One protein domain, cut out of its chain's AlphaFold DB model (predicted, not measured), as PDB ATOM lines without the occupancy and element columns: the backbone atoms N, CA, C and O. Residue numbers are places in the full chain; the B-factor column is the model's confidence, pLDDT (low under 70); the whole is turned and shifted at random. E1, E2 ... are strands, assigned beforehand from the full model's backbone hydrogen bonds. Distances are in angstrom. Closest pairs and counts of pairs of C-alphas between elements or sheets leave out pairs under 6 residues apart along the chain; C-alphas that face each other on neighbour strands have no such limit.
ATOM      1  N   CYS A 204      29.956 -23.602  31.027       79.31
ATOM      2  CA  CYS A 204      30.086 -23.234  32.427       79.31
ATOM      3  C   CYS A 204      31.224 -22.234  32.625       79.31
ATOM      4  O   CYS A 204      32.275 -22.301  31.981       79.31
ATOM      5  N   LEU A 205      31.019 -21.352  33.595       82.88
ATOM      6  CA  LEU A 205      32.062 -20.535  34.185       82.88
ATOM      7  C   LEU A 205      32.170 -20.903  35.668       82.88
ATOM      8  O   LEU A 205      31.304 -20.558  36.474       82.88
ATOM      9  N   GLY A 206      33.216 -21.652  36.023       82.25
ATOM     10  CA  GLY A 206      33.335 -22.253  37.352       82.25
ATOM     11  C   GLY A 206      32.212 -23.261  37.611       82.25
ATOM     12  O   GLY A 206      31.988 -24.163  36.808       82.25
ATOM     13  N   GLU A 207      31.489 -23.097  38.721       78.62
ATOM     14  CA  GLU A 207      30.359 -23.960  39.109       78.62
ATOM     15  C   GLU A 207      28.992 -23.433  38.645       78.62
ATOM     16  O   GLU A 207      27.950 -23.862  39.139       78.62
ATOM     17  N   ARG A 208      28.979 -22.472  37.716       82.44
ATOM     18  CA  ARG A 208      27.754 -21.847  37.212       82.44
ATOM     19  C   ARG A 208      27.601 -22.087  35.722       82.44
ATOM     20  O   ARG A 208      28.575 -22.020  34.974       82.44
ATOM     21  N   ILE A 209      26.368 -22.326  35.293       79.31
ATOM     22  CA  ILE A 209      26.017 -22.471  33.883       79.31
ATOM     23  C   ILE A 209      25.828 -21.090  33.251       79.31
ATOM     24  O   ILE A 209      25.187 -20.214  33.832       79.31
ATOM     25  N   VAL A 210      26.382 -20.903  32.056       77.38
ATOM     26  CA  VAL A 210      26.130 -19.742  31.204       77.38
ATOM     27  C   VAL A 210      24.805 -19.974  30.488       77.38
ATOM     28  O   VAL A 210      24.677 -20.888  29.676       77.38
ATOM     29  N   VAL A 211      23.808 -19.157  30.812       73.44
ATOM     30  CA  VAL A 211      22.444 -19.304  30.291       73.44
ATOM     31  C   VAL A 211      22.198 -18.394  29.092       73.44
ATOM     32  O   VAL A 211      21.461 -18.755  28.176       73.44
ATOM     33  N   ALA A 212      22.804 -17.207  29.095       70.00
ATOM     34  CA  ALA A 212      22.644 -16.213  28.043       70.00
ATOM     35  C   ALA A 212      23.748 -15.151  28.108       70.00
ATOM     36  O   ALA A 212      24.552 -15.119  29.042       70.00
ATOM     37  N   THR A 213      23.741 -14.255  27.127       72.81
ATOM     38  CA  THR A 213      24.520 -13.018  27.127       72.81
ATOM     39  C   THR A 213      23.575 -11.819  27.012       72.81
ATOM     40  O   THR A 213      22.539 -11.878  26.340       72.81
ATOM     41  N   TYR A 214      23.911 -10.731  27.699       73.81
ATOM     42  CA  TYR A 214      23.175  -9.474  27.669       73.81
ATOM     43  C   TYR A 214      24.169  -8.311  27.627       73.81
ATOM     44  O   TYR A 214      24.857  -8.036  28.608       73.81
ATOM     45  N   GLY A 215      24.272  -7.657  26.466       78.19
ATOM     46  CA  GLY A 215      25.343  -6.692  26.202       78.19
ATOM     47  C   GLY A 215      26.720  -7.333  26.399       78.19
ATOM     48  O   GLY A 215      26.956  -8.445  25.928       78.19
ATOM     49  N   ASP A 216      27.582  -6.670  27.171       81.25
ATOM     50  CA  ASP A 216      28.927  -7.149  27.523       81.25
ATOM     51  C   ASP A 216      28.945  -7.999  28.807       81.25
ATOM     52  O   ASP A 216      29.952  -8.060  29.518       81.25
ATOM     53  N   GLN A 217      27.823  -8.638  29.149       81.25
ATOM     54  CA  GLN A 217      27.695  -9.465  30.348       81.25
ATOM     55  C   GLN A 217      27.175 -10.868  30.022       81.25
ATOM     56  O   GLN A 217      26.233 -11.059  29.255       81.25
ATOM     57  N   LEU A 218      27.780 -11.866  30.655       80.69
ATOM     58  CA  LEU A 218      27.293 -13.233  30.751       80.69
ATOM     59  C   LEU A 218      26.261 -13.329  31.871       80.69
ATOM     60  O   LEU A 218      26.467 -12.811  32.971       80.69
ATOM     61  N   ILE A 219      25.184 -14.053  31.598       80.00
ATOM     62  CA  ILE A 219      24.168 -14.410  32.580       80.00
ATOM     63  C   ILE A 219      24.476 -15.818  33.067       80.00
ATOM     64  O   ILE A 219      24.384 -16.793  32.316       80.00
ATOM     65  N   LEU A 220      24.853 -15.904  34.334       83.50
ATOM     66  CA  LEU A 220      25.248 -17.123  35.014       83.50
ATOM     67  C   LEU A 220      24.162 -17.549  35.996       83.50
ATOM     68  O   LEU A 220      23.627 -16.720  36.737       83.50
ATOM     69  N   LYS A 221      23.899 -18.852  36.060       80.50
ATOM     70  CA  LYS A 221      23.046 -19.448  37.090       80.50
ATOM     71  C   LYS A 221      23.762 -20.553  37.845       80.50
ATOM     72  O   LYS A 221      24.545 -21.310  37.272       80.50
ATOM     73  N   GLY A 222      23.492 -20.631  39.144       79.56
ATOM     74  CA  GLY A 222      23.850 -21.799  39.935       79.56
ATOM     75  C   GLY A 222      23.006 -23.002  39.521       79.56
ATOM     76  O   GLY A 222      21.905 -22.858  38.988       79.56
ATOM     77  N   PHE A 223      23.518 -24.199  39.765       75.06
ATOM     78  CA  PHE A 223      22.735 -25.420  39.645       75.06
ATOM     79  C   PHE A 223      23.161 -26.405  40.731       75.06
ATOM     80  O   PHE A 223      24.322 -26.441  41.142       75.06
ATOM     81  N   ASN A 224      22.221 -27.213  41.209       72.62
ATOM     82  CA  ASN A 224      22.502 -28.248  42.189       72.62
ATOM     83  C   ASN A 224      23.096 -29.474  41.487       72.62
ATOM     84  O   ASN A 224      22.401 -30.130  40.716       72.62
ATOM     85  N   LYS A 225      24.354 -29.804  41.816       69.69
ATOM     86  CA  LYS A 225      25.138 -30.924  41.258       69.69
ATOM     87  C   LYS A 225      24.528 -32.321  41.440       69.69
ATOM     88  O   LYS A 225      25.010 -33.264  40.825       69.69
ATOM     89  N   VAL A 226      23.525 -32.472  42.302       68.50
ATOM     90  CA  VAL A 226      22.884 -33.758  42.617       68.50
ATOM     91  C   VAL A 226      21.513 -33.858  41.955       68.50
ATOM     92  O   VAL A 226      21.222 -34.861  41.310       68.50
ATOM     93  N   SER A 227      20.679 -32.821  42.071       67.88
ATOM     94  CA  SER A 227      19.326 -32.832  41.495       67.88
ATOM     95  C   SER A 227      19.271 -32.365  40.039       67.88
ATOM     96  O   SER A 227      18.285 -32.624  39.354       67.88
ATOM     97  N   GLY A 228      20.301 -31.665  39.552       64.50
ATOM     98  CA  GLY A 228      20.276 -31.001  38.248       64.50
ATOM     99  C   GLY A 228      19.339 -29.790  38.199       64.50
ATOM    100  O   GLY A 228      19.105 -29.247  37.120       64.50
ATOM    101  N   GLU A 229      18.793 -29.363  39.342       68.81
ATOM    102  CA  GLU A 229      17.904 -28.208  39.410       68.81
ATOM    103  C   GLU A 229      18.693 -26.903  39.277       68.81
ATOM    104  O   GLU A 229      19.743 -26.721  39.898       68.81
ATOM    105  N   ILE A 230      18.176 -25.992  38.452       71.81
ATOM    106  CA  ILE A 230      18.756 -24.671  38.226       71.81
ATOM    107  C   ILE A 230      18.247 -23.715  39.306       71.81
ATOM    108  O   ILE A 230      17.037 -23.600  39.532       71.81
ATOM    109  N   ASP A 231      19.182 -23.007  39.933       77.12
ATOM    110  CA  ASP A 231      18.890 -21.989  40.932       77.12
ATOM    111  C   ASP A 231      18.167 -20.783  40.295       77.12
ATOM    112  O   ASP A 231      18.326 -20.440  39.115       77.12
ATOM    113  N   GLU A 232      17.323 -20.131  41.081       74.75
ATOM    114  CA  GLU A 232      16.602 -18.934  40.661       74.75
ATOM    115  C   GLU A 232      17.512 -17.710  40.628       74.75
ATOM    116  O   GLU A 232      17.279 -16.804  39.824       74.75
ATOM    117  N   SER A 233      18.589 -17.719  41.422       78.56
ATOM    118  CA  SER A 233      19.564 -16.633  41.473       78.56
ATOM    119  C   SER A 233      20.221 -16.376  40.107       78.56
ATOM    120  O   SER A 233      20.644 -17.287  39.390       78.56
ATOM    121  N   VAL A 234      20.286 -15.098  39.727       80.44
ATOM    122  CA  VAL A 234      20.891 -14.634  38.473       80.44
ATOM    123  C   VAL A 234      22.147 -13.840  38.800       80.44
ATOM    124  O   VAL A 234      22.089 -12.855  39.535       80.44
ATOM    125  N   HIS A 235      23.280 -14.248  38.233       82.69
ATOM    126  CA  HIS A 235      24.553 -13.556  38.392       82.69
ATOM    127  C   HIS A 235      25.035 -13.006  37.056       82.69
ATOM    128  O   HIS A 235      25.101 -13.728  36.066       82.69
ATOM    129  N   PHE A 236      25.426 -11.738  37.049       84.12
ATOM    130  CA  PHE A 236      26.021 -11.098  35.884       84.12
ATOM    131  C   PHE A 236      27.537 -11.138  35.993       84.12
ATOM    132  O   PHE A 236      28.097 -10.884  37.063       84.12
ATOM    133  N   HIS A 237      28.206 -11.458  34.891       83.19
ATOM    134  CA  HIS A 237      29.659 -11.465  34.840       83.19
ATOM    135  C   HIS A 237      30.173 -10.804  33.560       83.19
ATOM    136  O   HIS A 237      29.611 -11.073  32.504       83.19
ATOM    137  N   PRO A 238      31.202  -9.942  33.608       85.38
ATOM    138  CA  PRO A 238      31.692  -9.258  32.415       85.38
ATOM    139  C   PRO A 238      32.225 -10.256  31.383       85.38
ATOM    140  O   PRO A 238      32.916 -11.206  31.746       85.38
ATOM    141  N   LEU A 239      31.929 -10.010  30.106       80.19
ATOM    142  CA  LEU A 239      32.372 -10.829  28.969       80.19
ATOM    143  C   LEU A 239      33.859 -10.623  28.631       80.19
ATOM    144  O   LEU A 239      34.466 -11.424  27.921       80.19
ATOM    145  N   ALA A 240      34.446  -9.521  29.105       75.56
ATOM    146  CA  ALA A 240      35.827  -9.163  28.818       75.56
ATOM    147  C   ALA A 240      36.791 -10.219  29.390       75.56
ATOM    148  O   ALA A 240      36.911 -10.368  30.603       75.56
ATOM    149  N   ALA A 241      37.483 -10.925  28.488       61.03
ATOM    150  CA  ALA A 241      38.496 -11.946  28.776       61.03
ATOM    151  C   ALA A 241      38.011 -13.173  29.579       61.03
ATOM    152  O   ALA A 241      38.816 -13.852  30.217       61.03
ATOM    153  N   THR A 242      36.715 -13.499  29.543       73.94
ATOM    154  CA  THR A 242      36.192 -14.673  30.253       73.94
ATOM    155  C   THR A 242      36.412 -15.965  29.463       73.94
ATOM    156  O   THR A 242      35.802 -16.183  28.416       73.94
ATOM    157  N   GLU A 243      37.233 -16.874  29.991       76.75
ATOM    158  CA  GLU A 243      37.328 -18.237  29.463       76.75
ATOM    159  C   GLU A 243      36.166 -19.092  29.966       76.75
ATOM    160  O   GLU A 243      36.093 -19.475  31.137       76.75
ATOM    161  N   VAL A 244      35.258 -19.428  29.059       75.25
ATOM    162  CA  VAL A 244      34.162 -20.352  29.327       75.25
ATOM    163  C   VAL A 244      34.545 -21.778  28.925       75.25
ATOM    164  O   VAL A 244      35.149 -22.003  27.877       75.25
ATOM    165  N   LYS A 245      34.207 -22.763  29.763       79.94
ATOM    166  CA  LYS A 245      34.545 -24.181  29.547       79.94
ATOM    167  C   LYS A 245      33.276 -25.002  29.363       79.94
ATOM    168  O   LYS A 245      32.219 -24.632  29.858       79.94
ATOM    169  N   ALA A 246      33.361 -26.141  28.683       74.50
ATOM    170  CA  ALA A 246      32.247 -27.086  28.666       74.50
ATOM    171  C   ALA A 246      31.963 -27.585  30.096       74.50
ATOM    172  O   ALA A 246      32.889 -27.966  30.818       74.50
ATOM    173  N   CYS A 247      30.697 -27.582  30.509       70.88
ATOM    174  CA  CYS A 247      30.275 -28.119  31.798       70.88
ATOM    175  C   CYS A 247      30.598 -29.616  31.880       70.88
ATOM    176  O   CYS A 247      30.298 -30.379  30.958       70.88
ATOM    177  N   ARG A 248      31.157 -30.049  33.015       67.50
ATOM    178  CA  ARG A 248      31.251 -31.463  33.391       67.50
ATOM    179  C   ARG A 248      30.618 -31.658  34.775       67.50
ATOM    180  O   ARG A 248      31.055 -30.978  35.703       67.50
ATOM    181  N   PRO A 249      29.607 -32.536  34.918       59.66
ATOM    182  CA  PRO A 249      28.968 -33.342  33.871       59.66
ATOM    183  C   PRO A 249      28.029 -32.506  32.980       59.66
ATOM    184  O   PRO A 249      27.676 -31.370  33.304       59.66
ATOM    185  N   SER A 250      27.617 -33.067  31.839       59.97
ATOM    186  CA  SER A 250      26.661 -32.409  30.943       59.97
ATOM    187  C   SER A 250      25.261 -32.462  31.568       59.97
ATOM    188  O   SER A 250      24.746 -33.549  31.843       59.97
ATOM    189  N   ILE A 251      24.654 -31.297  31.802       58.34
ATOM    190  CA  ILE A 251      23.288 -31.197  32.336       58.34
ATOM    191  C   ILE A 251      22.294 -31.459  31.198       58.34
ATOM    192  O   ILE A 251      22.256 -30.709  30.223       58.34
ATOM    193  N   VAL A 252      21.472 -32.501  31.324       54.44
ATOM    194  CA  VAL A 252      20.395 -32.793  30.372       54.44
ATOM    195  C   VAL A 252      19.091 -32.316  30.987       54.44
ATOM    196  O   VAL A 252      18.659 -32.773  32.046       54.44
ATOM    197  N   GLY A 253      18.484 -31.331  30.335       43.34
ATOM    198  CA  GLY A 253      17.356 -30.596  30.878       43.34
ATOM    199  C   GLY A 253      16.207 -31.462  31.369       43.34
ATOM    200  O   GLY A 253      15.665 -32.222  30.585       43.34
ATOM    201  N   GLY A 254      15.838 -31.326  32.648       35.47
ATOM    202  CA  GLY A 254      14.741 -32.062  33.296       35.47
ATOM    203  C   GLY A 254      14.960 -33.573  33.468       35.47
ATOM    204  O   GLY A 254      14.075 -34.245  33.987       35.47
ATOM    205  N   GLY A 255      16.111 -34.110  33.047       36.00
ATOM    206  CA  GLY A 255      16.449 -35.537  33.117       36.00
ATOM    207  C   GLY A 255      17.652 -35.874  34.009       36.00
ATOM    208  O   GLY A 255      17.923 -37.053  34.218       36.00
ATOM    209  N   GLY A 256      18.363 -34.870  34.537       45.78
ATOM    210  CA  GLY A 256      19.553 -35.052  35.378       45.78
ATOM    211  C   GLY A 256      20.877 -35.024  34.598       45.78
ATOM    212  O   GLY A 256      20.985 -34.400  33.541       45.78
ATOM    213  N   TYR A 257      21.914 -35.659  35.150       47.62
ATOM    214  CA  TYR A 257      23.273 -35.670  34.592       47.62
ATOM    215  C   TYR A 257      23.483 -36.767  33.554       47.62
ATOM    216  O   TYR A 257      23.050 -37.901  33.742       47.62
ATOM    217  N   HIS A 258      24.251 -36.450  32.509       41.97
ATOM    218  CA  HIS A 258      24.871 -37.454  31.649       41.97
ATOM    219  C   HIS A 258      26.400 -37.359  31.772       41.97
ATOM    220  O   HIS A 258      27.003 -36.343  31.413       41.97
ATOM    221  N   GLY A 259      27.014 -38.424  32.298       44.41
ATOM    222  CA  GLY A 259      28.460 -38.553  32.530       44.41
ATOM    223  C   GLY A 259      28.793 -38.920  33.981       44.41
ATOM    224  O   GLY A 259      28.118 -38.457  34.897       44.41
TER     225      GLY A 259
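This is residues 204 to 259 of the 261 residues of an uncharacterized protein of Stenotrophomonas chelatiphaga (UniProt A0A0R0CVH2). A strongly twisted sheet of three strands, E1, E2 and E3, forms the larger part, and a small separate hairpin, E4 and E5, lies beyond one end of it. A long link, residues 239 to 249, joins the two. The printed part has 56 residues with five named strands, E1 to E5 along the chain, and no named helix; the class is all strand. The sheets, in the orders E1 - E2 - E3 and E4 - E5, are antiparallel. The whole is compact, with a radius of gyration of the C-alphas of 11.5 A and spans of 32 by 21 by 14 A.

E1, residues 208 to 214, and E2, residues 217 to 223, form a hairpin at 151 degrees between directions; N 211 and O 219, 2.9 A apart, are within hydrogen-bond range. E2 and E3, residues 230 to 238, form the next hairpin, also at 151 degrees, with N 218 and O 237 within hydrogen-bond range at 2.7 A. The three are a meander, each strand the antiparallel neighbour of the one before; E1 and E3 are its edge strands. E3 bends by 78 degrees at residue 233. E4, residues 250 to 252, and E5, residues 256 to 258, form a hairpin at 134 degrees, with N 252 and O 256 within hydrogen-bond range at 3.0 A. E4 and E5 are apart from E1, E2 and E3.

E1 begins at C-alpha 208 (27.754, -21.847, 37.212) and is 16.3 A long. E2 is 19.1 A long and E3 20.9 A, ending at C-alpha 238 (31.692, -9.258, 32.415). E5 ends at C-alpha 258 (24.871, -37.454, 31.649).

The C-alphas farthest apart, of Ala 240 and Gly 255, are 33.0 A apart. The printed part has no cut. The mean pLDDT of the printed part is 70.8; residues 225 to 229, 241 and 248 to 259 are under 70.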